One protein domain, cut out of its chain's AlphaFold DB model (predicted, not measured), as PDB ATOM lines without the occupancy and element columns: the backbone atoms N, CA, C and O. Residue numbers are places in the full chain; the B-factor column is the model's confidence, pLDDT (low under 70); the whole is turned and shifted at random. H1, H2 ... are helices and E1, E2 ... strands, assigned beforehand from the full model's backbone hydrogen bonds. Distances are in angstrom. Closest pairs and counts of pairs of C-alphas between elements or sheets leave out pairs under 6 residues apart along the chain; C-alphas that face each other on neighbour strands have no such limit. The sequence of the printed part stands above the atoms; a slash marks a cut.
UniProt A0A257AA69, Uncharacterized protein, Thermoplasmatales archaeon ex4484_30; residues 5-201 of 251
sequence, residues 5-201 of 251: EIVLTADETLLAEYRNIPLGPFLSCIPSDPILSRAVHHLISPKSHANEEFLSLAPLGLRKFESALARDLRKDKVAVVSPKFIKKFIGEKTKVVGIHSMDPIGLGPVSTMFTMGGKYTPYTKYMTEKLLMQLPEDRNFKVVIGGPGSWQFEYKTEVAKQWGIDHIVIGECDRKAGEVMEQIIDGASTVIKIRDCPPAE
ATOM      1  N   GLU A   5     215.919 154.375 253.461       97.06
ATOM      2  CA  GLU A   5     215.080 155.386 254.136       97.06
ATOM      3  C   GLU A   5     213.588 155.123 253.882       97.06
ATOM      4  O   GLU A   5     212.784 155.146 254.817       97.06
ATOM      5  N   ILE A   6     213.245 154.792 252.632       98.12
ATOM      6  CA  ILE A   6     211.902 154.384 252.215       98.12
ATOM      7  C   ILE A   6     211.986 153.018 251.533       98.12
ATOM      8  O   ILE A   6     212.674 152.849 250.524       98.12
ATOM      9  N   VAL A   7     211.249 152.046 252.064       98.25
ATOM     10  CA  VAL A   7     211.110 150.705 251.488       98.25
ATOM     11  C   VAL A   7     209.701 150.567 250.927       98.25
ATOM     12  O   VAL A   7     208.720 150.765 251.633       98.25
ATOM     13  N   LEU A   8     209.587 150.234 249.652       98.44
ATOM     14  CA  LEU A   8     208.332 150.082 248.933       98.44
ATOM     15  C   LEU A   8     208.142 148.622 248.526       98.44
ATOM     16  O   LEU A   8     209.073 147.977 248.050       98.44
ATOM     17  N   THR A   9     206.927 148.111 248.672       98.38
ATOM     18  CA  THR A   9     206.582 146.728 248.325       98.38
ATOM     19  C   THR A   9     205.131 146.630 247.853       98.38
ATOM     20  O   THR A   9     204.345 147.572 247.968       98.38
ATOM     21  N   ALA A  10     204.757 145.460 247.352       97.88
ATOM     22  CA  ALA A  10     203.377 145.023 247.171       97.88
ATOM     23  C   ALA A  10     203.234 143.599 247.730       97.88
ATOM     24  O   ALA A  10     204.242 142.940 248.000       97.88
ATOM     25  N   ASP A  11     202.010 143.111 247.923       95.12
ATOM     26  CA  ASP A  11     201.810 141.699 248.247       95.12
ATOM     27  C   ASP A  11     202.109 140.800 247.027       95.12
ATOM     28  O   ASP A  11     202.096 141.235 245.874       95.12
ATOM     29  N   GLU A  12     202.398 139.522 247.279       92.56
ATOM     30  CA  GLU A  12     202.842 138.571 246.246       92.56
ATOM     31  C   GLU A  12     201.803 138.354 245.132       92.56
ATOM     32  O   GLU A  12     202.185 138.028 244.007       92.56
ATOM     33  N   THR A  13     200.508 138.582 245.390       92.38
ATOM     34  CA  THR A  13     199.479 138.447 244.346       92.38
ATOM     35  C   THR A  13     199.615 139.519 243.269       92.38
ATOM     36  O   THR A  13     199.296 139.268 242.114       92.38
ATOM     37  N   LEU A  14     200.180 140.680 243.599       94.75
ATOM     38  CA  LEU A  14     200.432 141.762 242.644       94.75
ATOM     39  C   LEU A  14     201.770 141.617 241.904       94.75
ATOM     40  O   LEU A  14     202.077 142.430 241.034       94.75
ATOM     41  N   LEU A  15     202.556 140.587 242.235       94.50
ATOM     42  CA  LEU A  15     203.886 140.307 241.678       94.50
ATOM     43  C   LEU A  15     203.941 138.977 240.910       94.50
ATOM     44  O   LEU A  15     205.012 138.523 240.507       94.50
ATOM     45  N   ALA A  16     202.795 138.322 240.737       91.75
ATOM     46  CA  ALA A  16     202.639 137.099 239.964       91.75
ATOM     47  C   ALA A  16     202.278 137.409 238.502       91.75
ATOM     48  O   ALA A  16     201.487 138.308 238.230       91.75
ATOM     49  N   GLU A  17     202.822 136.638 237.556       89.44
ATOM     50  CA  GLU A  17     202.524 136.805 236.123       89.44
ATOM     51  C   GLU A  17     201.206 136.140 235.692       89.44
ATOM     52  O   GLU A  17     200.718 136.399 234.597       89.44
ATOM     53  N   TYR A  18     200.640 135.225 236.489       89.62
ATOM     54  CA  TYR A  18     199.422 134.476 236.132       89.62
ATOM     55  C   TYR A  18     199.462 133.862 234.714       89.62
ATOM     56  O   TYR A  18     198.471 133.896 233.982       89.62
ATOM     57  N   ARG A  19     200.634 133.354 234.286       86.62
ATOM     58  CA  ARG A  19     200.897 132.820 232.927       86.62
ATOM     59  C   ARG A  19     200.553 133.795 231.787       86.62
ATOM     60  O   ARG A  19     200.317 133.354 230.666       86.62
ATOM     61  N   ASN A  20     200.517 135.099 232.064       85.56
ATOM     62  CA  ASN A  20     200.060 136.144 231.143       85.56
ATOM     63  C   ASN A  20     198.628 135.921 230.622       85.56
ATOM     64  O   ASN A  20     198.273 136.379 229.537       85.56
ATOM     65  N   ILE A  21     197.793 135.216 231.392       87.19
ATOM     66  CA  ILE A  21     196.384 135.019 231.059       87.19
ATOM     67  C   ILE A  21     195.653 136.355 231.265       87.19
ATOM     68  O   ILE A  21     195.749 136.933 232.356       87.19
ATOM     69  N   PRO A  22     194.896 136.856 230.269       83.75
ATOM     70  CA  PRO A  22     194.063 138.040 230.446       83.75
ATOM     71  C   PRO A  22     193.136 137.876 231.647       83.75
ATOM     72  O   PRO A  22     192.497 136.837 231.799       83.75
ATOM     73  N   LEU A  23     193.062 138.895 232.507       86.06
ATOM     74  CA  LEU A  23     192.292 138.859 233.760       86.06
ATOM     75  C   LEU A  23     192.779 137.810 234.786       86.06
ATOM     76  O   LEU A  23     192.187 137.696 235.856       86.06
ATOM     77  N   GLY A  24     193.888 137.110 234.527       87.44
ATOM     78  CA  GLY A  24     194.522 136.172 235.456       87.44
ATOM     79  C   GLY A  24     194.747 136.736 236.866       87.44
ATOM     80  O   GLY A  24     194.428 136.031 237.825       87.44
ATOM     81  N   PRO A  25     195.178 138.006 237.037       88.88
ATOM     82  CA  PRO A  25     195.323 138.612 238.358       88.88
ATOM     83  C   PRO A  25     194.067 138.574 239.235       88.88
ATOM     84  O   PRO A  25     194.194 138.525 240.451       88.88
ATOM     85  N   PHE A  26     192.859 138.522 238.662       90.44
ATOM     86  CA  PHE A  26     191.619 138.409 239.439       90.44
ATOM     87  C   PHE A  26     191.439 137.048 240.121       90.44
ATOM     88  O   PHE A  26     190.582 136.906 240.989       90.44
ATOM     89  N   LEU A  27     192.249 136.042 239.788       88.31
ATOM     90  CA  LEU A  27     192.223 134.754 240.477       88.31
ATOM     91  C   LEU A  27     192.694 134.850 241.931       88.31
ATOM     92  O   LEU A  27     192.411 133.947 242.709       88.31
ATOM     93  N   SER A  28     193.364 135.930 242.341       87.94
ATOM     94  CA  SER A  28     193.630 136.179 243.763       87.94
ATOM     95  C   SER A  28     192.383 136.601 244.552       87.94
ATOM     96  O   SER A  28     192.411 136.607 245.777       87.94
ATOM     97  N   CYS A  29     191.272 136.919 243.889       90.94
ATOM     98  CA  CYS A  29     190.025 137.302 244.549       90.94
ATOM     99  C   CYS A  29     189.202 136.097 245.052       90.94
ATOM    100  O   CYS A  29     188.165 136.293 245.684       90.94
ATOM    101  N   ILE A  30     189.620 134.857 244.761       90.06
ATOM    102  CA  ILE A  30     188.918 133.636 245.194       90.06
ATOM    103  C   ILE A  30     188.961 133.465 246.725       90.06
ATOM    104  O   ILE A  30     189.876 133.994 247.365       90.06
ATOM    105  N   PRO A  31     188.019 132.709 247.326       90.06
ATOM    106  CA  PRO A  31     188.077 132.343 248.739       90.06
ATOM    107  C   PRO A  31     189.430 131.747 249.121       90.06
ATOM    108  O   PRO A  31     189.930 130.882 248.417       90.06
ATOM    109  N   SER A  32     189.998 132.177 250.243       82.56
ATOM    110  CA  SER A  32     191.261 131.718 250.803       82.56
ATOM    111  C   SER A  32     191.043 130.421 251.581       82.56
ATOM    112  O   SER A  32     191.049 130.395 252.810       82.56
ATOM    113  N   ASP A  33     190.844 129.323 250.867       79.25
ATOM    114  CA  ASP A  33     191.143 128.005 251.420       79.25
ATOM    115  C   ASP A  33     192.676 127.808 251.440       79.25
ATOM    116  O   ASP A  33     193.302 127.914 250.376       79.25
ATOM    117  N   PRO A  34     193.313 127.557 252.599       60.59
ATOM    118  CA  PRO A  34     194.772 127.496 252.708       60.59
ATOM    119  C   PRO A  34     195.439 126.451 251.809       60.59
ATOM    120  O   PRO A  34     196.603 126.625 251.440       60.59
ATOM    121  N   ILE A  35     194.730 125.374 251.463       64.75
ATOM    122  CA  ILE A  35     195.273 124.255 250.692       64.75
ATOM    123  C   ILE A  35     194.929 124.449 249.217       64.75
ATOM    124  O   ILE A  35     195.828 124.532 248.376       64.75
ATOM    125  N   LEU A  36     193.642 124.589 248.902       69.88
ATOM    126  CA  LEU A  36     193.160 124.676 247.529       69.88
ATOM    127  C   LEU A  36     193.604 125.980 246.866       69.88
ATOM    128  O   LEU A  36     194.140 125.950 245.765       69.88
ATOM    129  N   SER A  37     193.473 127.121 247.541       70.06
ATOM    130  CA  SER A  37     193.799 128.430 246.942       70.06
ATOM    131  C   SER A  37     195.291 128.611 246.764       70.06
ATOM    132  O   SER A  37     195.725 129.204 245.784       70.06
ATOM    133  N   ARG A  38     196.094 128.064 247.684       66.75
ATOM    134  CA  ARG A  38     197.549 128.058 247.547       66.75
ATOM    135  C   ARG A  38     197.971 127.169 246.382       66.75
ATOM    136  O   ARG A  38     198.789 127.602 245.579       66.75
ATOM    137  N   ALA A  39     197.408 125.967 246.252       71.69
ATOM    138  CA  ALA A  39     197.694 125.082 245.124       71.69
ATOM    139  C   ALA A  39     197.263 125.703 243.785       71.69
ATOM    140  O   ALA A  39     198.037 125.703 242.832       71.69
ATOM    141  N   VAL A  40     196.067 126.291 243.733       70.88
ATOM    142  CA  VAL A  40     195.522 126.993 242.564       70.88
ATOM    143  C   VAL A  40     196.383 128.208 242.211       70.88
ATOM    144  O   VAL A  40     196.765 128.364 241.054       70.88
ATOM    145  N   HIS A  41     196.769 129.033 243.190       70.00
ATOM    146  CA  HIS A  41     197.648 130.179 242.952       70.00
ATOM    147  C   HIS A  41     199.022 129.735 242.441       70.00
ATOM    148  O   HIS A  41     199.454 130.235 241.411       70.00
ATOM    149  N   HIS A  42     199.660 128.726 243.045       71.88
ATOM    150  CA  HIS A  42     200.950 128.202 242.558       71.88
ATOM    151  C   HIS A  42     200.858 127.563 241.168       71.88
ATOM    152  O   HIS A  42     201.765 127.726 240.352       71.88
ATOM    153  N   LEU A  43     199.765 126.859 240.862       75.00
ATOM    154  CA  LEU A  43     199.565 126.221 239.558       75.00
ATOM    155  C   LEU A  43     199.402 127.256 238.433       75.00
ATOM    156  O   LEU A  43     199.927 127.080 237.322       75.00
ATOM    157  N   ILE A  44     198.661 128.326 238.717       69.62
ATOM    158  CA  ILE A  44     198.292 129.344 237.731       69.62
ATOM    159  C   ILE A  44     199.327 130.479 237.678       69.62
ATOM    160  O   ILE A  44     199.498 131.096 236.629       69.62
ATOM    161  N   SER A  45     200.105 130.672 238.745       73.38
ATOM    162  CA  SER A  45     201.152 131.693 238.876       73.38
ATOM    163  C   SER A  45     202.528 131.101 239.217       73.38
ATOM    164  O   SER A  45     203.134 131.493 240.213       73.38
ATOM    165  N   PRO A  46     203.079 130.187 238.394       67.50
ATOM    166  CA  PRO A  46     204.369 129.556 238.683       67.50
ATOM    167  C   PRO A  46     205.542 130.550 238.644       67.50
ATOM    168  O   PRO A  46     206.576 130.314 239.267       67.50
ATOM    169  N   LYS A  47     205.393 131.661 237.910       77.19
ATOM    170  CA  LYS A  47     206.361 132.757 237.859       77.19
ATOM    171  C   LYS A  47     205.874 133.926 238.703       77.19
ATOM    172  O   LYS A  47     204.775 134.449 238.492       77.19
ATOM    173  N   SER A  48     206.718 134.327 239.648       83.94
ATOM    174  CA  SER A  48     206.506 135.489 240.498       83.94
ATOM    175  C   SER A  48     207.819 136.232 240.697       83.94
ATOM    176  O   SER A  48     208.829 135.633 241.079       83.94
ATOM    177  N   HIS A  49     207.768 137.549 240.514       88.38
ATOM    178  CA  HIS A  49     208.880 138.458 240.793       88.38
ATOM    179  C   HIS A  49     209.113 138.647 242.294       88.38
ATOM    180  O   HIS A  49     210.123 139.206 242.704       88.38
ATOM    181  N   ALA A  50     208.243 138.096 243.149       84.94
ATOM    182  CA  ALA A  50     208.478 138.059 244.587       84.94
ATOM    183  C   ALA A  50     209.702 137.198 244.977       84.94
ATOM    184  O   ALA A  50     210.119 137.226 246.132       84.94
ATOM    185  N   ASN A  51     210.280 136.416 244.061       87.12
ATOM    186  CA  ASN A  51     211.509 135.659 244.326       87.12
ATOM    187  C   ASN A  51     212.797 136.469 244.083       87.12
ATOM    188  O   ASN A  51     213.879 135.978 244.395       87.12
ATOM    189  N   GLU A  52     212.691 137.695 243.570       91.81
ATOM    190  CA  GLU A  52     213.801 138.642 243.446       91.81
ATOM    191  C   GLU A  52     213.911 139.483 244.724       91.81
ATOM    192  O   GLU A  52     212.901 139.742 245.375       91.81
ATOM    193  N   GLU A  53     215.109 139.933 245.109       94.75
ATOM    194  CA  GLU A  53     215.236 140.820 246.276       94.75
ATOM    195  C   GLU A  53     214.727 142.231 245.955       94.75
ATOM    196  O   GLU A  53     213.792 142.725 246.590       94.75
ATOM    197  N   PHE A  54     215.312 142.846 244.926       96.06
ATOM    198  CA  PHE A  54     214.790 144.048 244.285       96.06
ATOM    199  C   PHE A  54     213.845 143.641 243.171       96.06
ATOM    200  O   PHE A  54     214.178 142.772 242.371       96.06
ATOM    201  N   LEU A  55     212.694 144.296 243.088       95.06
ATOM    202  CA  LEU A  55     211.749 144.003 242.023       95.06
ATOM    203  C   LEU A  55     212.282 144.576 240.707       95.06
ATOM    204  O   LEU A  55     212.457 145.791 240.601       95.06
ATOM    205  N   SER A  56     212.490 143.733 239.696       92.69
ATOM    206  CA  SER A  56     212.651 144.171 238.299       92.69
ATOM    207  C   SER A  56     211.315 144.660 237.725       92.69
ATOM    208  O   SER A  56     211.240 145.707 237.078       92.69
ATOM    209  N   LEU A  57     210.229 143.972 238.091       94.25
ATOM    210  CA  LEU A  57     208.851 144.263 237.717       94.25
ATOM    211  C   LEU A  57     207.989 144.583 238.941       94.25
ATOM    212  O   LEU A  57     207.979 143.844 239.920       94.25
ATOM    213  N   ALA A  58     207.250 145.695 238.890       95.81
ATOM    214  CA  ALA A  58     206.329 146.078 239.965       95.81
ATOM    215  C   ALA A  58     205.020 146.681 239.428       95.81
ATOM    216  O   ALA A  58     204.959 147.079 238.260       95.81
ATOM    217  N   PRO A  59     203.953 146.759 240.244       96.25
ATOM    218  CA  PRO A  59     202.700 147.382 239.834       96.25
ATOM    219  C   PRO A  59     202.912 148.811 239.323       96.25
ATOM    220  O   PRO A  59     203.693 149.573 239.892       96.25
ATOM    221  N   LEU A  60     202.180 149.196 238.273       95.38
ATOM    222  CA  LEU A  60     202.306 150.510 237.629       95.38
ATOM    223  C   LEU A  60     202.225 151.668 238.636       95.38
ATOM    224  O   LEU A  60     203.083 152.544 238.634       95.38
ATOM    225  N   GLY A  61     201.243 151.641 239.542       94.75
ATOM    226  CA  GLY A  61     201.105 152.680 240.567       94.75
ATOM    227  C   GLY A  61     202.297 152.743 241.529       94.75
ATOM    228  O   GLY A  61     202.688 153.832 241.941       94.75
ATOM    229  N   LEU A  62     202.914 151.598 241.844       96.75
ATOM    230  CA  LEU A  62     204.122 151.545 242.668       96.75
ATOM    231  C   LEU A  62     205.333 152.130 241.930       96.75
ATOM    232  O   LEU A  62     206.091 152.884 242.530       96.75
ATOM    233  N   ARG A  63     205.481 151.860 240.625       95.94
ATOM    234  CA  ARG A  63     206.548 152.445 239.790       95.94
ATOM    235  C   ARG A  63     206.397 153.941 239.573       95.94
ATOM    236  O   ARG A  63     207.392 154.663 239.635       95.94
ATOM    237  N   LYS A  64     205.174 154.428 239.371       94.69
ATOM    238  CA  LYS A  64     204.913 155.872 239.301       94.69
ATOM    239  C   LYS A  64     205.298 156.559 240.605       94.69
ATOM    240  O   LYS A  64     205.991 157.574 240.582       94.69
ATOM    241  N   PHE A  65     204.953 155.948 241.735       95.69
ATOM    242  CA  PHE A  65     205.299 156.490 243.040       95.69
ATOM    243  C   PHE A  65     206.801 156.423 243.357       95.69
ATOM    244  O   PHE A  65     207.361 157.407 243.824       95.69
ATOM    245  N   GLU A  66     207.481 155.320 243.027       96.50
ATOM    246  CA  GLU A  66     208.949 155.219 243.080       96.50
ATOM    247  C   GLU A  66     209.609 156.349 242.278       96.50
ATOM    248  O   GLU A  66     210.531 157.003 242.759       96.50
ATOM    249  N   SER A  67     209.114 156.598 241.064       95.38
ATOM    250  CA  SER A  67     209.663 157.618 240.166       95.38
ATOM    251  C   SER A  67     209.461 159.028 240.715       95.38
ATOM    252  O   SER A  67     210.366 159.856 240.632       95.38
ATOM    253  N   ALA A  68     208.304 159.289 241.323       95.31
ATOM    254  CA  ALA A  68     208.018 160.548 242.000       95.31
ATOM    255  C   ALA A  68     208.918 160.761 243.226       95.31
ATOM    256  O   ALA A  68     209.524 161.819 243.369       95.31
ATOM    257  N   LEU A  69     209.086 159.740 244.070       96.06
ATOM    258  CA  LEU A  69     209.968 159.825 245.235       96.06
ATOM    259  C   LEU A  69     211.433 160.000 244.846       96.06
ATOM    260  O   LEU A  69     212.149 160.764 245.481       96.06
ATOM    261  N   ALA A  70     211.892 159.316 243.803       94.00
ATOM    262  CA  ALA A  70     213.260 159.462 243.328       94.00
ATOM    263  C   ALA A  70     213.534 160.847 242.721       94.00
ATOM    264  O   ALA A  70     214.678 161.296 242.780       94.00
ATOM    265  N   ARG A  71     212.510 161.505 242.149       93.69
ATOM    266  CA  ARG A  71     212.573 162.904 241.695       93.69
ATOM    267  C   ARG A  71     212.680 163.870 242.876       93.69
ATOM    268  O   ARG A  71     213.502 164.777 242.820       93.69
ATOM    269  N   ASP A  72     211.842 163.692 243.895       93.25
ATOM    270  CA  ASP A  72     211.731 164.634 245.022       93.25
ATOM    271  C   ASP A  72     212.861 164.454 246.048       93.25
ATOM    272  O   ASP A  72     213.297 165.406 246.689       93.25
ATOM    273  N   LEU A  73     213.336 163.220 246.206       88.12
ATOM    274  CA  LEU A  73     214.425 162.852 247.101       88.12
ATOM    275  C   LEU A  73     215.662 162.519 246.256       88.12
ATOM    276  O   LEU A  73     216.214 163.363 245.556       88.12
ATOM    277  N   ARG A  74     216.125 161.272 246.330       87.38
ATOM    278  CA  ARG A  74     217.154 160.693 245.471       87.38
ATOM    279  C   ARG A  74     216.899 159.198 245.353       87.38
ATOM    280  O   ARG A  74     216.369 158.579 246.278       87.38
ATOM    281  N   LYS A  75     217.327 158.593 244.244       80.75
ATOM    282  CA  LYS A  75     217.105 157.163 243.977       80.75
ATOM    283  C   LYS A  75     217.736 156.237 245.031       80.75
ATOM    284  O   LYS A  75     217.158 155.205 245.336       80.75
ATOM    285  N   ASP A  76     218.873 156.604 245.622       89.06
ATOM    286  CA  ASP A  76     219.582 155.811 246.644       89.06
ATOM    287  C   ASP A  76     218.837 155.713 247.988       89.06
ATOM    288  O   ASP A  76     219.178 154.884 248.832       89.06
ATOM    289  N   LYS A  77     217.810 156.544 248.196       93.31
ATOM    290  CA  LYS A  77     217.001 156.554 249.421       93.31
ATOM    291  C   LYS A  77     215.795 155.617 249.367       93.31
ATOM    292  O   LYS A  77     215.243 155.296 250.420       93.31
ATOM    293  N   VAL A  78     215.400 155.180 248.170       96.56
ATOM    294  CA  VAL A  78     214.168 154.423 247.926       96.56
ATOM    295  C   VAL A  78     214.511 153.042 247.385       96.56
ATOM    296  O   VAL A  78     215.229 152.926 246.395       96.56
ATOM    297  N   ALA A  79     213.962 151.994 247.993       97.19
ATOM    298  CA  ALA A  79     214.069 150.633 247.476       97.19
ATOM    299  C   ALA A  79     212.687 150.059 247.177       97.19
ATOM    300  O   ALA A  79     211.818 150.073 248.042       97.19
ATOM    301  N   VAL A  80     212.500 149.517 245.973       97.62
ATOM    302  CA  VAL A  80     211.312 148.730 245.611       97.62
ATOM    303  C   VAL A  80     211.687 147.255 245.654       97.62
ATOM    304  O   VAL A  80     212.459 146.774 244.823       97.62
ATOM    305  N   VAL A  81     211.170 146.550 246.654       97.62
ATOM    306  CA  VAL A  81     211.653 145.223 247.043       97.62
ATOM    307  C   VAL A  81     210.517 144.226 247.123       97.62
ATOM    308  O   VAL A  81     209.345 144.587 247.244       97.62
ATOM    309  N   SER A  82     210.871 142.951 247.046       96.56
ATOM    310  CA  SER A  82     209.904 141.883 247.232       96.56
ATOM    311  C   SER A  82     209.445 141.788 248.690       96.56
ATOM    312  O   SER A  82     210.271 141.882 249.609       96.56
ATOM    313  N   PRO A  83     208.163 141.447 248.922       95.69
ATOM    314  CA  PRO A  83     207.659 141.163 250.257       95.69
ATOM    315  C   PRO A  83     208.411 140.013 250.949       95.69
ATOM    316  O   PRO A  83     208.491 140.012 252.170       95.69
ATOM    317  N   LYS A  84     208.999 139.054 250.211       94.56
ATOM    318  CA  LYS A  84     209.729 137.907 250.797       94.56
ATOM    319  C   LYS A  84     211.073 138.294 251.410       94.56
ATOM    320  O   LYS A  84     211.555 137.615 252.314       94.56
ATOM    321  N   PHE A  85     211.685 139.362 250.905       95.62
ATOM    322  CA  PHE A  85     213.019 139.809 251.308       95.62
ATOM    323  C   PHE A  85     212.990 141.136 252.066       95.62
ATOM    324  O   PHE A  85     214.045 141.642 252.437       95.62
ATOM    325  N   ILE A  86     211.801 141.679 252.350       96.25
ATOM    326  CA  ILE A  86     211.613 143.017 252.919       96.25
ATOM    327  C   ILE A  86     212.443 143.272 254.185       96.25
ATOM    328  O   ILE A  86     213.036 144.337 254.332       96.25
ATOM    329  N   LYS A  87     212.589 142.261 255.053       95.38
ATOM    330  CA  LYS A  87     213.387 142.341 256.289       95.38
ATOM    331  C   LYS A  87     214.864 142.671 256.048       95.38
ATOM    332  O   LYS A  87     215.483 143.265 256.916       95.38
ATOM    333  N   LYS A  88     215.428 142.311 254.886       95.38
ATOM    334  CA  LYS A  88     216.824 142.622 254.525       95.38
ATOM    335  C   LYS A  88     217.044 144.109 254.240       95.38
ATOM    336  O   LYS A  88     218.170 144.588 254.314       95.38
ATOM    337  N   PHE A  89     215.977 144.824 253.888       96.31
ATOM    338  CA  PHE A  89     216.022 146.216 253.444       96.31
ATOM    339  C   PHE A  89     215.556 147.208 254.508       96.31
ATOM    340  O   PHE A  89     215.738 148.412 254.340       96.31
ATOM    341  N   ILE A  90     214.988 146.703 255.602       96.69
ATOM    342  CA  ILE A  90     214.609 147.484 256.774       96.69
ATOM    343  C   ILE A  90     215.795 147.519 257.739       96.69
ATOM    344  O   ILE A  90     216.363 146.481 258.078       96.69
ATOM    345  N   GLY A  91     216.165 148.715 258.183       95.25
ATOM    346  CA  GLY A  91     217.268 148.943 259.111       95.25
ATOM    347  C   GLY A  91     217.076 150.221 259.921       95.25
ATOM    348  O   GLY A  91     216.003 150.818 259.904       95.25
ATOM    349  N   GLU A  92     218.123 150.655 260.620       94.44
ATOM    350  CA  GLU A  92     218.056 151.799 261.545       94.44
ATOM    351  C   GLU A  92     217.659 153.118 260.870       94.44
ATOM    352  O   GLU A  92     216.994 153.943 261.490       94.44
ATOM    353  N   LYS A  93     218.014 153.321 259.591       95.31
ATOM    354  CA  LYS A  93     217.644 154.544 258.861       95.31
ATOM    355  C   LYS A  93     216.264 154.467 258.207       95.31
ATOM    356  O   LYS A  93     215.835 155.446 257.596       95.31
ATOM    357  N   THR A  94     215.594 153.313 258.261       97.69
ATOM    358  CA  THR A  94     214.273 153.148 257.655       97.69
ATOM    359  C   THR A  94     213.261 153.980 258.411       97.69
ATOM    360  O   THR A  94     213.081 153.820 259.613       97.69
ATOM    361  N   LYS A  95     212.587 154.867 257.680       97.88
ATOM    362  CA  LYS A  95     211.548 155.744 258.216       97.88
ATOM    363  C   LYS A  95     210.165 155.330 257.751       97.88
ATOM    364  O   LYS A  95     209.209 155.482 258.504       97.88
ATOM    365  N   VAL A  96     210.048 154.790 256.535       98.38
ATOM    366  CA  VAL A  96     208.758 154.394 255.956       98.38
ATOM    367  C   VAL A  96     208.854 153.052 255.235       98.38
ATOM    368  O   VAL A  96     209.757 152.825 254.431       98.38
ATOM    369  N   VAL A  97     207.864 152.193 255.476       98.56
ATOM    370  CA  VAL A  97     207.542 151.014 254.672       98.56
ATOM    371  C   VAL A  97     206.200 151.255 253.977       98.56
ATOM    372  O   VAL A  97     205.150 151.265 254.618       98.56
ATOM    373  N   GLY A  98     206.234 151.479 252.665       98.25
ATOM    374  CA  GLY A  98     205.062 151.716 251.827       98.25
ATOM    375  C   GLY A  98     204.580 150.444 251.133       98.25
ATOM    376  O   GLY A  98     205.333 149.796 250.408       98.25
ATOM    377  N   ILE A  99     203.306 150.106 251.308       98.38
ATOM    378  CA  ILE A  99     202.664 148.927 250.728       98.38
ATOM    379  C   ILE A  99     201.663 149.378 249.665       98.38
ATOM    380  O   ILE A  99     200.682 150.067 249.950       98.38
ATOM    381  N   HIS A 100     201.897 148.970 248.421       98.19
ATOM    382  CA  HIS A 100     200.937 149.124 247.337       98.19
ATOM    383  C   HIS A 100     199.879 148.023 247.407       98.19
ATOM    384  O   HIS A 100     200.215 146.840 247.416       98.19
ATOM    385  N   SER A 101     198.605 148.413 247.408       95.88
ATOM    386  CA  SER A 101     197.471 147.498 247.517       95.88
ATOM    387  C   SER A 101     196.402 147.759 246.452       95.88
ATOM    388  O   SER A 101     196.090 148.908 246.117       95.88
ATOM    389  N   MET A 102     195.818 146.674 245.938       94.88
ATOM    390  CA  MET A 102     194.690 146.715 244.999       94.88
ATOM    391  C   MET A 102     193.355 146.418 245.687       94.88
ATOM    392  O   MET A 102     192.356 147.077 245.408       94.88
ATOM    393  N   ASP A 103     193.338 145.440 246.591       95.56
ATOM    394  CA  ASP A 103     192.138 144.990 247.300       95.56
ATOM    395  C   ASP A 103     192.503 144.405 248.683       95.56
ATOM    396  O   ASP A 103     192.400 143.198 248.903       95.56
ATOM    397  N   PRO A 104     193.013 145.241 249.606       96.06
ATOM    398  CA  PRO A 104     193.698 144.774 250.810       96.06
ATOM    399  C   PRO A 104     192.792 144.080 251.834       96.06
ATOM    400  O   PRO A 104     193.273 143.239 252.588       96.06
ATOM    401  N   ILE A 105     191.496 144.409 251.882       95.50
ATOM    402  CA  ILE A 105     190.541 143.787 252.817       95.50
ATOM    403  C   ILE A 105     189.394 143.059 252.112       95.50
ATOM    404  O   ILE A 105     188.465 142.600 252.778       95.50
ATOM    405  N   GLY A 106     189.457 142.906 250.786       94.25
ATOM    406  CA  GLY A 106     188.502 142.079 250.054       94.25
ATOM    407  C   GLY A 106     187.162 142.733 249.729       94.25
ATOM    408  O   GLY A 106     186.222 142.021 249.385       94.25
ATOM    409  N   LEU A 107     187.043 144.060 249.859       93.81
ATOM    410  CA  LEU A 107     185.796 144.790 249.578       93.81
ATOM    411  C   LEU A 107     185.638 145.177 248.100       93.81
ATOM    412  O   LEU A 107     184.652 145.811 247.721       93.81
ATOM    413  N   GLY A 108     186.600 144.820 247.248       92.44
ATOM    414  CA  GLY A 108     186.495 144.991 245.808       92.44
ATOM    415  C   GLY A 108     185.348 144.164 245.208       92.44
ATOM    416  O   GLY A 108     184.966 143.127 245.759       92.44
ATOM    417  N   PRO A 109     184.803 144.577 244.049       91.62
ATOM    418  CA  PRO A 109     183.636 143.927 243.448       91.62
ATOM    419  C   PRO A 109     183.889 142.453 243.105       91.62
ATOM    420  O   PRO A 109     183.030 141.611 243.346       91.62
ATOM    421  N   VAL A 110     185.080 142.125 242.593       93.44
ATOM    422  CA  VAL A 110     185.424 140.752 242.192       93.44
ATOM    423  C   VAL A 110     185.623 139.847 243.408       93.44
ATOM    424  O   VAL A 110     185.084 138.743 243.443       93.44
ATOM    425  N   SER A 111     186.315 140.331 244.440       93.69
ATOM    426  CA  SER A 111     186.475 139.597 245.700       93.69
ATOM    427  C   SER A 111     185.146 139.378 246.395       93.69
ATOM    428  O   SER A 111     184.839 138.255 246.779       93.69
ATOM    429  N   THR A 112     184.299 140.404 246.469       93.56
ATOM    430  CA  THR A 112     182.948 140.284 247.034       93.56
ATOM    431  C   THR A 112     182.111 139.258 246.260       93.56
ATOM    432  O   THR A 112     181.421 138.441 246.871       93.56
ATOM    433  N   MET A 113     182.207 139.240 244.926       93.56
ATOM    434  CA  MET A 113     181.516 138.268 244.073       93.56
ATOM    435  C   MET A 113     181.978 136.828 244.345       93.56
ATOM    436  O   MET A 113     181.143 135.952 244.561       93.56
ATOM    437  N   PHE A 114     183.288 136.568 244.378       91.00
ATOM    438  CA  PHE A 114     183.814 135.214 244.589       91.00
ATOM    439  C   PHE A 114     183.703 134.716 246.033       91.00
ATOM    440  O   PHE A 114     183.703 133.511 246.269       91.00
ATOM    441  N   THR A 115     183.571 135.617 247.004       91.75
ATOM    442  CA  THR A 115     183.517 135.270 248.432       91.75
ATOM    443  C   THR A 115     182.106 135.236 249.016       91.75
ATOM    444  O   THR A 115     181.943 135.249 250.236       91.75
ATOM    445  N   MET A 116     181.074 135.173 248.166       91.25
ATOM    446  CA  MET A 116     179.664 135.212 248.576       91.25
ATOM    447  C   MET A 116     179.338 136.437 249.444       91.25
ATOM    448  O   MET A 116     178.827 136.309 250.557       91.25
ATOM    449  N   GLY A 117     179.669 137.633 248.958       90.25
ATOM    450  CA  GLY A 117     179.382 138.874 249.677       90.25
ATOM    451  C   GLY A 117     180.290 139.116 250.886       90.25
ATOM    452  O   GLY A 117     179.877 139.804 251.814       90.25
ATOM    453  N   GLY A 118     181.493 138.531 250.909       87.88
ATOM    454  CA  GLY A 118     182.418 138.619 252.044       87.88
ATOM    455  C   GLY A 118     182.204 137.561 253.131       87.88
ATOM    456  O   GLY A 118     182.804 137.665 254.199       87.88
ATOM    457  N   LYS A 119     181.382 136.529 252.878       90.75
ATOM    458  CA  LYS A 119     181.270 135.357 253.766       90.75
ATOM    459  C   LYS A 119     182.608 134.625 253.893       90.75
ATOM    460  O   LYS A 119     182.937 134.136 254.969       90.75
ATOM    461  N   TYR A 120     183.356 134.532 252.797       91.56
ATOM    462  CA  TYR A 120     184.697 133.955 252.786       91.56
ATOM    463  C   TYR A 120     185.773 135.045 252.751       91.56
ATOM    464  O   TYR A 120     185.575 136.126 252.204       91.56
ATOM    465  N   THR A 121     186.945 134.753 253.306       92.00
ATOM    466  CA  THR A 121     188.116 135.626 253.163       92.00
ATOM    467  C   THR A 121     188.666 135.481 251.744       92.00
ATOM    468  O   THR A 121     188.847 134.349 251.323       92.00
ATOM    469  N   PRO A 122     188.924 136.549 250.972       92.44
ATOM    470  CA  PRO A 122     189.593 136.421 249.678       92.44
ATOM    471  C   PRO A 122     191.106 136.233 249.838       92.44
ATOM    472  O   PRO A 122     191.711 136.702 250.806       92.44
ATOM    473  N   TYR A 123     191.743 135.578 248.866       91.12
ATOM    474  CA  TYR A 123     193.182 135.310 248.901       91.12
ATOM    475  C   TYR A 123     194.036 136.594 248.881       91.12
ATOM    476  O   TYR A 123     195.057 136.645 249.565       91.12
ATOM    477  N   THR A 124     193.593 137.669 248.216       92.06
ATOM    478  CA  THR A 124     194.211 139.015 248.289       92.06
ATOM    479  C   THR A 124     194.332 139.536 249.721       92.06
ATOM    480  O   THR A 124     195.405 139.987 250.134       92.06
ATOM    481  N   LYS A 125     193.251 139.430 250.503       94.75
ATOM    482  CA  LYS A 125     193.225 139.834 251.913       94.75
ATOM    483  C   LYS A 125     194.220 139.012 252.731       94.75
ATOM    484  O   LYS A 125     195.057 139.587 253.420       94.75
ATOM    485  N   TYR A 126     194.187 137.685 252.587       92.88
ATOM    486  CA  TYR A 126     195.128 136.788 253.266       92.88
ATOM    487  C   TYR A 126     196.595 137.137 252.957       92.88
ATOM    488  O   TYR A 126     197.440 137.156 253.851       92.88
ATOM    489  N   MET A 127     196.916 137.447 251.698       92.88
ATOM    490  CA  MET A 127     198.284 137.790 251.297       92.88
ATOM    491  C   MET A 127     198.722 139.177 251.783       92.88
ATOM    492  O   MET A 127     199.896 139.354 252.113       92.88
ATOM    493  N   THR A 128     197.789 140.123 251.902       95.94
ATOM    494  CA  THR A 128     198.037 141.430 252.530       95.94
ATOM    495  C   THR A 128     198.338 141.268 254.023       95.94
ATOM    496  O   THR A 128     199.355 141.775 254.498       95.94
ATOM    497  N   GLU A 129     197.519 140.500 254.751       95.25
ATOM    498  CA  GLU A 129     197.749 140.170 256.166       95.25
ATOM    499  C   GLU A 129     199.108 139.480 256.356       95.25
ATOM    500  O   GLU A 129     199.910 139.890 257.191       95.25
ATOM    501  N   LYS A 130     199.421 138.483 255.517       93.62
ATOM    502  CA  LYS A 130     200.702 137.763 255.548       93.62
ATOM    503  C   LYS A 130     201.908 138.675 255.302       93.62
ATOM    504  O   LYS A 130     202.981 138.422 255.848       93.62
ATOM    505  N   LEU A 131     201.786 139.697 254.452       96.38
ATOM    506  CA  LEU A 131     202.839 140.697 254.270       96.38
ATOM    507  C   LEU A 131     203.018 141.532 255.542       96.38
ATOM    508  O   LEU A 131     204.136 141.653 256.035       96.38
ATOM    509  N   LEU A 132     201.928 142.053 256.100       96.69
ATOM    510  CA  LEU A 132     201.965 142.897 257.297       96.69
ATOM    511  C   LEU A 132     202.527 142.151 258.515       96.69
ATOM    512  O   LEU A 132     203.379 142.694 259.208       96.69
ATOM    513  N   MET A 133     202.169 140.875 258.699       94.38
ATOM    514  CA  MET A 133     202.707 140.007 259.762       94.38
ATOM    515  C   MET A 133     204.225 139.774 259.682       94.38
ATOM    516  O   MET A 133     204.828 139.273 260.628       94.38
ATOM    517  N   GLN A 134     204.872 140.082 258.552       94.19
ATOM    518  CA  GLN A 134     206.331 140.000 258.450       94.19
ATOM    519  C   GLN A 134     207.029 141.225 259.039       94.19
ATOM    520  O   GLN A 134     208.239 141.162 259.271       94.19
ATOM    521  N   LEU A 135     206.311 142.324 259.258       95.81
ATOM    522  CA  LEU A 135     206.864 143.537 259.835       95.81
ATOM    523  C   LEU A 135     206.856 143.431 261.368       95.81
ATOM    524  O   LEU A 135     205.875 142.950 261.932       95.81
ATOM    525  N   PRO A 136     207.939 143.836 262.051       91.31
ATOM    526  CA  PRO A 136     207.971 143.840 263.510       91.31
ATOM    527  C   PRO A 136     206.945 144.827 264.081       91.31
ATOM    528  O   PRO A 136     206.769 145.918 263.540       91.31
ATOM    529  N   GLU A 137     206.288 144.446 265.179       87.81
ATOM    530  CA  GLU A 137     205.366 145.330 265.910       87.81
ATOM    531  C   GLU A 137     206.117 146.474 266.599       87.81
ATOM    532  O   GLU A 137     205.707 147.628 266.497       87.81
ATOM    533  N   ASP A 138     207.243 146.161 267.247       90.88
ATOM    534  CA  ASP A 138     208.161 147.153 267.808       90.88
ATOM    535  C   ASP A 138     209.107 147.654 266.708       90.88
ATOM    536  O   ASP A 138     210.010 146.941 266.253       90.88
ATOM    537  N   ARG A 139     208.828 148.855 266.196       94.19
ATOM    538  CA  ARG A 139     209.498 149.421 265.021       94.19
ATOM    539  C   ARG A 139     209.637 150.936 265.092       94.19
ATOM    540  O   ARG A 139     208.734 151.641 265.527       94.19
ATOM    541  N   ASN A 140     210.738 151.434 264.525       92.75
ATOM    542  CA  ASN A 140     211.054 152.868 264.436       92.75
ATOM    543  C   ASN A 140     210.619 153.527 263.112       92.75
ATOM    544  O   ASN A 140     210.830 154.719 262.915       92.75
ATOM    545  N   PHE A 141     210.022 152.765 262.196       97.25
ATOM    546  CA  PHE A 141     209.498 153.262 260.920       97.25
ATOM    547  C   PHE A 141     207.972 153.326 260.943       97.25
ATOM    548  O   PHE A 141     207.356 152.728 261.819       97.25
ATOM    549  N   LYS A 142     207.361 153.997 259.960       98.19
ATOM    550  CA  LYS A 142     205.913 154.031 259.700       98.19
ATOM    551  C   LYS A 142     205.514 153.031 258.614       98.19
ATOM    552  O   LYS A 142     206.214 152.900 257.614       98.19
ATOM    553  N   VAL A 143     204.380 152.358 258.772       98.31
ATOM    554  CA  VAL A 143     203.770 151.483 257.767       98.31
ATOM    555  C   VAL A 143     202.642 152.244 257.103       98.31
ATOM    556  O   VAL A 143     201.705 152.706 257.755       98.31
ATOM    557  N   VAL A 144     202.748 152.370 255.786       98.19
ATOM    558  CA  VAL A 144     201.842 153.173 254.973       98.19
ATOM    559  C   VAL A 144     201.210 152.278 253.930       98.19
ATOM    560  O   VAL A 144     201.925 151.602 253.193       98.19
ATOM    561  N   ILE A 145     199.886 152.300 253.813       97.62
ATOM    562  CA  ILE A 145     199.189 151.604 252.732       97.62
ATOM    563  C   ILE A 145     198.648 152.598 251.710       97.62
ATOM    564  O   ILE A 145     198.000 153.592 252.042       97.62
ATOM    565  N   GLY A 146     198.926 152.326 250.441       96.50
ATOM    566  CA  GLY A 146     198.466 153.119 249.312       96.50
ATOM    567  C   GLY A 146     197.993 152.236 248.165       96.50
ATOM    568  O   GLY A 146     197.838 151.019 248.298       96.50
ATOM    569  N   GLY A 147     197.782 152.860 247.011       94.69
ATOM    570  CA  GLY A 147     197.250 152.192 245.827       94.69
ATOM    571  C   GLY A 147     195.722 152.261 245.732       94.69
ATOM    572  O   GLY A 147     195.054 152.815 246.605       94.69
ATOM    573  N   PRO A 148     195.149 151.749 244.637       92.69
ATOM    574  CA  PRO A 148     193.720 151.871 244.346       92.69
ATOM    575  C   PRO A 148     192.811 151.146 245.348       92.69
ATOM    576  O   PRO A 148     191.621 151.436 245.372       92.69
ATOM    577  N   GLY A 149     193.339 150.238 246.176       94.06
ATOM    578  CA  GLY A 149     192.582 149.551 247.224       94.06
ATOM    579  C   GLY A 149     192.533 150.270 248.574       94.06
ATOM    580  O   GLY A 149     191.788 149.846 249.454       94.06
ATOM    581  N   SER A 150     193.293 151.354 248.770       94.31
ATOM    582  CA  SER A 150     193.465 151.966 250.098       94.31
ATOM    583  C   SER A 150     192.183 152.573 250.681       94.31
ATOM    584  O   SER A 150     192.030 152.620 251.901       94.31
ATOM    585  N   TRP A 151     191.220 152.959 249.833       92.19
ATOM    586  CA  TRP A 151     189.910 153.480 250.255       92.19
ATOM    587  C   TRP A 151     189.147 152.513 251.163       92.19
ATOM    588  O   TRP A 151     188.319 152.942 251.960       92.19
ATOM    589  N   GLN A 152     189.422 151.212 251.076       94.69
ATOM    590  CA  GLN A 152     188.726 150.213 251.878       94.69
ATOM    591  C   GLN A 152     188.975 150.415 253.380       94.69
ATOM    592  O   GLN A 152     188.072 150.211 254.190       94.69
ATOM    593  N   PHE A 153     190.168 150.893 253.746       94.62
ATOM    594  CA  PHE A 153     190.503 151.219 255.129       94.62
ATOM    595  C   PHE A 153     189.929 152.554 255.599       94.62
ATOM    596  O   PHE A 153     189.836 152.759 256.802       94.62
ATOM    597  N   GLU A 154     189.484 153.438 254.701       88.06
ATOM    598  CA  GLU A 154     188.772 154.661 255.097       88.06
ATOM    599  C   GLU A 154     187.494 154.329 255.881       88.06
ATOM    600  O   GLU A 154     187.160 155.002 256.851       88.06
ATOM    601  N   TYR A 155     186.813 153.253 255.485       86.81
ATOM    602  CA  TYR A 155     185.596 152.757 256.132       86.81
ATOM    603  C   TYR A 155     185.870 151.713 257.226       86.81
ATOM    604  O   TYR A 155     184.937 151.210 257.854       86.81
ATOM    605  N   LYS A 156     187.138 151.326 257.404       92.25
ATOM    606  CA  LYS A 156     187.602 150.251 258.293       92.25
ATOM    607  C   LYS A 156     188.913 150.654 258.975       92.25
ATOM    608  O   LYS A 156     189.868 149.876 259.012       92.25
ATOM    609  N   THR A 157     188.975 151.871 259.512       91.69
ATOM    610  CA  THR A 157     190.184 152.427 260.140       91.69
ATOM    611  C   THR A 157     190.667 151.596 261.325       91.69
ATOM    612  O   THR A 157     191.862 151.509 261.590       91.69
ATOM    613  N   GLU A 158     189.751 150.926 262.013       94.31
ATOM    614  CA  GLU A 158     190.022 150.044 263.146       94.31
ATOM    615  C   GLU A 158     190.781 148.798 262.684       94.31
ATOM    616  O   GLU A 158     191.709 148.367 263.362       94.31
ATOM    617  N   VAL A 159     190.452 148.272 261.498       94.69
ATOM    618  CA  VAL A 159     191.179 147.153 260.880       94.69
ATOM    619  C   VAL A 159     192.593 147.590 260.504       94.69
ATOM    620  O   VAL A 159     193.541 146.861 260.767       94.69
ATOM    621  N   ALA A 160     192.757 148.801 259.958       95.06
ATOM    622  CA  ALA A 160     194.085 149.336 259.654       95.06
ATOM    623  C   ALA A 160     194.964 149.413 260.912       95.06
ATOM    624  O   ALA A 160     196.093 148.928 260.904       95.06
ATOM    625  N   LYS A 161     194.417 149.940 262.018       93.69
ATOM    626  CA  LYS A 161     195.112 150.000 263.314       93.69
ATOM    627  C   LYS A 161     195.467 148.610 263.845       93.69
ATOM    628  O   LYS A 161     196.595 148.402 264.273       93.69
ATOM    629  N   GLN A 162     194.531 147.658 263.788       94.75
ATOM    630  CA  GLN A 162     194.764 146.269 264.210       94.75
ATOM    631  C   GLN A 162     195.879 145.592 263.411       94.75
ATOM    632  O   GLN A 162     196.594 144.755 263.947       94.75
ATOM    633  N   TRP A 163     196.032 145.948 262.138       95.62
ATOM    634  CA  TRP A 163     197.085 145.416 261.277       95.62
ATOM    635  C   TRP A 163     198.404 146.191 261.375       95.62
ATOM    636  O   TRP A 163     199.314 145.956 260.580       95.62
ATOM    637  N   GLY A 164     198.507 147.137 262.313       95.75
ATOM    638  CA  GLY A 164     199.699 147.953 262.495       95.75
ATOM    639  C   GLY A 164     199.980 148.873 261.309       95.75
ATOM    640  O   GLY A 164     201.142 149.122 261.011       95.75
ATOM    641  N   ILE A 165     198.954 149.356 260.603       97.31
ATOM    642  CA  ILE A 165     199.089 150.373 259.554       97.31
ATOM    643  C   ILE A 165     198.954 151.754 260.205       97.31
ATOM    644  O   ILE A 165     197.916 152.064 260.792       97.31
ATOM    645  N   ASP A 166     199.980 152.597 260.072       97.38
ATOM    646  CA  ASP A 166     199.987 153.940 260.667       97.38
ATOM    647  C   ASP A 166     199.235 154.952 259.804       97.38
ATOM    648  O   ASP A 166     198.469 155.764 260.325       97.38
ATOM    649  N   HIS A 167     199.444 154.896 258.481       97.69
ATOM    650  CA  HIS A 167     198.860 155.849 257.539       97.69
ATOM    651  C   HIS A 167     198.280 155.168 256.295       97.69
ATOM    652  O   HIS A 167     198.823 154.207 255.750       97.69
ATOM    653  N   ILE A 168     197.175 155.715 255.809       97.25
ATOM    654  CA  ILE A 168     196.444 155.294 254.620       97.25
ATOM    655  C   ILE A 168     196.446 156.473 253.661       97.25
ATOM    656  O   ILE A 168     195.917 157.539 253.979       97.25
ATOM    657  N   VAL A 169     197.008 156.277 252.474       95.62
ATOM    658  CA  VAL A 169     197.098 157.323 251.455       95.62
ATOM    659  C   VAL A 169     196.081 157.055 250.351       95.62
ATOM    660  O   VAL A 169     196.105 156.010 249.693       95.62
ATOM    661  N   ILE A 170     195.174 158.009 250.139       93.12
ATOM    662  CA  ILE A 170     194.094 157.934 249.148       93.12
ATOM    663  C   ILE A 170     194.218 159.124 248.203       93.12
ATOM    664  O   ILE A 170     194.058 160.268 248.619       93.12
ATOM    665  N   GLY A 171     194.447 158.860 246.918       89.94
ATOM    666  CA  GLY A 171     194.568 159.902 245.897       89.94
ATOM    667  C   GLY A 171     195.802 159.726 245.022       89.94
ATOM    668  O   GLY A 171     196.373 158.638 244.953       89.94
ATOM    669  N   GLU A 172     196.177 160.787 244.317       89.94
ATOM    670  CA  GLU A 172     197.350 160.818 243.439       89.94
ATOM    671  C   GLU A 172     198.498 161.538 244.131       89.94
ATOM    672  O   GLU A 172     198.378 162.709 244.467       89.94
ATOM    673  N   CYS A 173     199.609 160.841 244.349       88.81
ATOM    674  CA  CYS A 173     200.726 161.378 245.129       88.81
ATOM    675  C   CYS A 173     201.905 161.811 244.258       88.81
ATOM    676  O   CYS A 173     202.896 162.289 244.789       88.81
ATOM    677  N   ASP A 174     201.820 161.658 242.934       88.81
ATOM    678  CA  ASP A 174     202.960 161.785 242.018       88.81
ATOM    679  C   ASP A 174     203.644 163.160 242.099       88.81
ATOM    680  O   ASP A 174     204.859 163.256 241.975       88.81
ATOM    681  N   ARG A 175     202.888 164.239 242.323       89.00
ATOM    682  CA  ARG A 175     203.434 165.604 242.454       89.00
ATOM    683  C   ARG A 175     203.992 165.917 243.840       89.00
ATOM    684  O   ARG A 175     204.894 166.732 243.958       89.00
ATOM    685  N   LYS A 176     203.429 165.299 244.874       88.44
ATOM    686  CA  LYS A 176     203.674 165.623 246.286       88.44
ATOM    687  C   LYS A 176     204.291 164.435 247.024       88.44
ATOM    688  O   LYS A 176     204.028 164.247 248.204       88.44
ATOM    689  N   ALA A 177     205.047 163.582 246.336       93.62
ATOM    690  CA  ALA A 177     205.485 162.314 246.905       93.62
ATOM    691  C   ALA A 177     206.437 162.535 248.086       93.62
ATOM    692  O   ALA A 177     206.234 161.936 249.141       93.62
ATOM    693  N   GLY A 178     207.414 163.438 247.930       93.81
ATOM    694  CA  GLY A 178     208.306 163.865 249.013       93.81
ATOM    695  C   GLY A 178     207.549 164.507 250.178       93.81
ATOM    696  O   GLY A 178     207.679 164.052 251.309       93.81
ATOM    697  N   GLU A 179     206.679 165.483 249.889       93.94
ATOM    698  CA  GLU A 179     205.867 166.197 250.895       93.94
ATOM    699  C   GLU A 179     204.985 165.237 251.713       93.94
ATOM    700  O   GLU A 179     204.923 165.329 252.936       93.94
ATOM    701  N   VAL A 180     204.321 164.279 251.054       94.94
ATOM    702  CA  VAL A 180     203.496 163.269 251.734       94.94
ATOM    703  C   VAL A 180     204.352 162.382 252.636       94.94
ATOM    704  O   VAL A 180     203.923 162.048 253.738       94.94
ATOM    705  N   MET A 181     205.557 162.007 252.202       96.12
ATOM    706  CA  MET A 181     206.467 161.208 253.023       96.12
ATOM    707  C   MET A 181     206.995 161.977 254.231       96.12
ATOM    708  O   MET A 181     207.036 161.409 255.317       96.12
ATOM    709  N   GLU A 182     207.336 163.256 254.076       95.44
ATOM    710  CA  GLU A 182     207.724 164.122 255.196       95.44
ATOM    711  C   GLU A 182     206.593 164.250 256.218       95.44
ATOM    712  O   GLU A 182     206.795 163.970 257.395       95.44
ATOM    713  N   GLN A 183     205.367 164.532 255.766       94.94
ATOM    714  CA  GLN A 183     204.192 164.593 256.643       94.94
ATOM    715  C   GLN A 183     203.975 163.284 257.416       94.94
ATOM    716  O   GLN A 183     203.649 163.302 258.602       94.94
ATOM    717  N   ILE A 184     204.150 162.136 256.760       96.75
ATOM    718  CA  ILE A 184     204.047 160.816 257.396       96.75
ATOM    719  C   ILE A 184     205.119 160.637 258.475       96.75
ATOM    720  O   ILE A 184     204.815 160.163 259.571       96.75
ATOM    721  N   ILE A 185     206.361 161.021 258.180       96.25
ATOM    722  CA  ILE A 185     207.482 160.938 259.122       96.25
ATOM    723  C   ILE A 185     207.217 161.819 260.350       96.25
ATOM    724  O   ILE A 185     207.436 161.369 261.475       96.25
ATOM    725  N   ASP A 186     206.652 163.007 260.139       95.62
ATOM    726  CA  ASP A 186     206.325 163.981 261.186       95.62
ATOM    727  C   ASP A 186     205.031 163.653 261.959       95.62
ATOM    728  O   ASP A 186     204.629 164.393 262.859       95.62
ATOM    729  N   GLY A 187     204.377 162.525 261.657       92.69
ATOM    730  CA  GLY A 187     203.212 162.045 262.402       92.69
ATOM    731  C   GLY A 187     201.871 162.601 261.918       92.69
ATOM    732  O   GLY A 187     201.026 162.974 262.731       92.69
ATOM    733  N   ALA A 188     201.652 162.628 260.601       93.62
ATOM    734  CA  ALA A 188     200.372 162.979 259.981       93.62
ATOM    735  C   ALA A 188     199.164 162.157 260.486       93.62
ATOM    736  O   ALA A 188     199.268 161.187 261.235       93.62
ATOM    737  N   SER A 189     197.965 162.517 260.023       93.25
ATOM    738  CA  SER A 189     196.749 161.752 260.302       93.25
ATOM    739  C   SER A 189     196.819 160.318 259.762       93.25
ATOM    740  O   SER A 189     197.483 160.034 258.763       93.25
ATOM    741  N   THR A 190     196.058 159.405 260.377       94.56
ATOM    742  CA  THR A 190     195.941 158.012 259.908       94.56
ATOM    743  C   THR A 190     195.400 157.921 258.484       94.56
ATOM    744  O   THR A 190     195.792 157.037 257.739       94.56
ATOM    745  N   VAL A 191     194.508 158.822 258.072       95.75
ATOM    746  CA  VAL A 191     194.012 158.880 256.690       95.75
ATOM    747  C   VAL A 191     194.476 160.183 256.059       95.75
ATOM    748  O   VAL A 191     194.181 161.263 256.573       95.75
ATOM    749  N   ILE A 192     195.176 160.078 254.934       94.62
ATOM    750  CA  ILE A 192     195.711 161.192 254.156       94.62
ATOM    751  C   ILE A 192     195.029 161.167 252.790       94.62
ATOM    752  O   ILE A 192     195.217 160.248 251.989       94.62
ATOM    753  N   LYS A 193     194.202 162.180 252.522       91.94
ATOM    754  CA  LYS A 193     193.467 162.306 251.260       91.94
ATOM    755  C   LYS A 193     194.111 163.356 250.374       91.94
ATOM    756  O   LYS A 193     193.969 164.551 250.626       91.94
ATOM    757  N   ILE A 194     194.737 162.910 249.295       89.81
ATOM    758  CA  ILE A 194     195.282 163.801 248.280       89.81
ATOM    759  C   ILE A 194     194.186 164.111 247.269       89.81
ATOM    760  O   ILE A 194     193.759 163.257 246.490       89.81
ATOM    761  N   ARG A 195     193.693 165.348 247.328       83.88
ATOM    762  CA  ARG A 195     192.667 165.862 246.408       83.88
ATOM    763  C   ARG A 195     193.260 166.549 245.185       83.88
ATOM    764  O   ARG A 195     192.528 166.797 244.231       83.88
ATOM    765  N   ASP A 196     194.553 166.863 245.226       79.50
ATOM    766  CA  ASP A 196     195.245 167.447 244.084       79.50
ATOM    767  C   ASP A 196     195.264 166.454 242.912       79.50
ATOM    768  O   ASP A 196     195.321 165.235 243.090       79.50
ATOM    769  N   CYS A 197     195.168 166.995 241.707       79.94
ATOM    770  CA  CYS A 197     195.195 166.249 240.460       79.94
ATOM    771  C   CYS A 197     196.338 166.821 239.625       79.94
ATOM    772  O   CYS A 197     196.136 167.861 238.991       79.94
ATOM    773  N   PRO A 198     197.520 166.178 239.607       80.56
ATOM    774  CA  PRO A 198     198.658 166.712 238.879       80.56
ATOM    775  C   PRO A 198     198.338 166.849 237.385       80.56
ATOM    776  O   PRO A 198     197.652 165.978 236.829       80.56
ATOM    777  N   PRO A 199     198.837 167.904 236.715       87.50
ATOM    778  CA  PRO A 199     198.903 167.945 235.258       87.50
ATOM    779  C   PRO A 199     199.574 166.682 234.709       87.50
ATOM    780  O   PRO A 199     200.406 166.066 235.378       87.50
ATOM    781  N   ALA A 200     199.210 166.275 233.493       89.31
ATOM    782  CA  ALA A 200     199.719 165.032 232.914       89.31
ATOM    783  C   ALA A 200     201.245 165.056 232.732       89.31
ATOM    784  O   ALA A 200     201.910 164.030 232.830       89.31
ATOM    785  N   GLU A 201     201.781 166.247 232.493       90.19
ATOM    786  CA  GLU A 201     203.186 166.555 232.268       90.19
ATOM    787  C   GLU A 201     204.028 166.421 233.543       90.19
ATOM    788  O   GLU A 201     205.232 166.194 233.467       90.19
TER     789      GLU A 201
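Overview. This is residues 5 to 201 of the 251 residues of an uncharacterized protein of Thermoplasmatales archaeon ex4484_30 (UniProt A0A257AA69). A strongly twisted sheet of six parallel strands makes the core, with H4 and H9 packed over one face and the short H7 over the opposite face. Beyond the last residue of E1, the short helices H1, H2, H3 and H5 gather with H6 at one end, while after E6 residues 195 to 201 run off as a tail. The printed part has 197 residues, with nine named helices and six named strands in the order E1 H1 H2 H3 H4 E2 E3 H5 H6 E4 H7 H8 E5 H9 E6; the sheet's order is E2 E1 E3 E4 E5 E6. The class is mixed, helices and strands, though under half of the residues are in named elements. The whole is compact, with a radius of gyration of the C-alphas of 16.2 A and spans of 43 by 40 by 34 A.

Arrangement. In the sheet, E1, residues 6 to 10, is the parallel neighbour of E3, residues 96 to 100, with N 7 and O 96 2.9 A apart. E2, residues 78 to 80, an edge strand, is parallel to E1, with N 8 and O 79 at 2.8 A. On the other side of E3 is E4, residues 142 to 146, with N 97 and O 142 at 2.8 A. E5, residues 167 to 171, is next, with N 145 and O 167 at 2.9 A, and then the edge strand E6, residues 191 to 194, with N 192 and O 168 at 2.8 A. H4, residues 60 to 72, lies over E1 at a height over the sheet of 9.5 A and runs along the strands, at 1 degree to E1 on the local plane. H9, residues 177 to 185, is on the same face, at a height of 6.3 A, over none of the strands. H4 and H9 touch about perpendicular, at 84 degrees, their closest C-alphas those of Asp 72 and Gly 178, 5.3 A apart. On the opposite face H7, residues 151 to 154, lies only just over E5, on which 3 of its 4 C-alphas fall. H6, residues 123 to 132, and H8, residues 157 to 162, only graze the sheet. H2, residues 24 to 29, touches H6 at 77 degrees, about perpendicular, the C-alphas of Ser 28 and Tyr 123 being closest at 5.2 A. H2 also touches H5, residues 109 to 114, closest at the C-alphas of Cys 29 and Ser 111, 4.4 A. H1, residues 12 to 15, only just touches H2, with 3 pairs of C-alphas within 8 A. H3, residues 36 to 44, is close to H2 but not clearly touching, closest at the C-alphas of Ser 28 and His 41, 7.3 A. The unit E4, H7 H8, E5, two parallel neighbour strands with helices between, has a right-handed crossover, as has E3, H5 H6, E4; that of E5, H9, E6 is left-handed, and E1, H1 H2 H3 H4, E2 is a further strand-helix-strand unit. Every O i to N i+4 pair is within hydrogen-bond range in H3, H4, H5, H6, H8 and H9; H2 has 0 of 2 but 3 of 3 O i to N i+3 pairs, and H1 and H7 are too short for an i+4 pair.

Along the chain. E1 begins at C-alpha 6, (211.902, 154.384, 252.215), and is 13.6 A long; E5 is 13.1 A, E3 and E4 12.8 A each. H4 is the longest helix, 18.5 A, from C-alpha 60 at (202.306, 150.510, 237.629). H6 is 14.3 A, H9 12.5 A and H3 12.0 A long. E6 ends at C-alpha 194, (195.282, 163.801, 248.280).

Size, cuts and confidence. The two C-alphas farthest apart, those of Ile 35 and Glu 201, are 46.8 A apart. The printed part has no cut. The links H3 to H4, residues 45 to 59, and E2 to E3, residues 81 to 95, are long. The mean pLDDT of the printed part is 91.4; residues 34 to 36, 38, 44 and 46 are under 70.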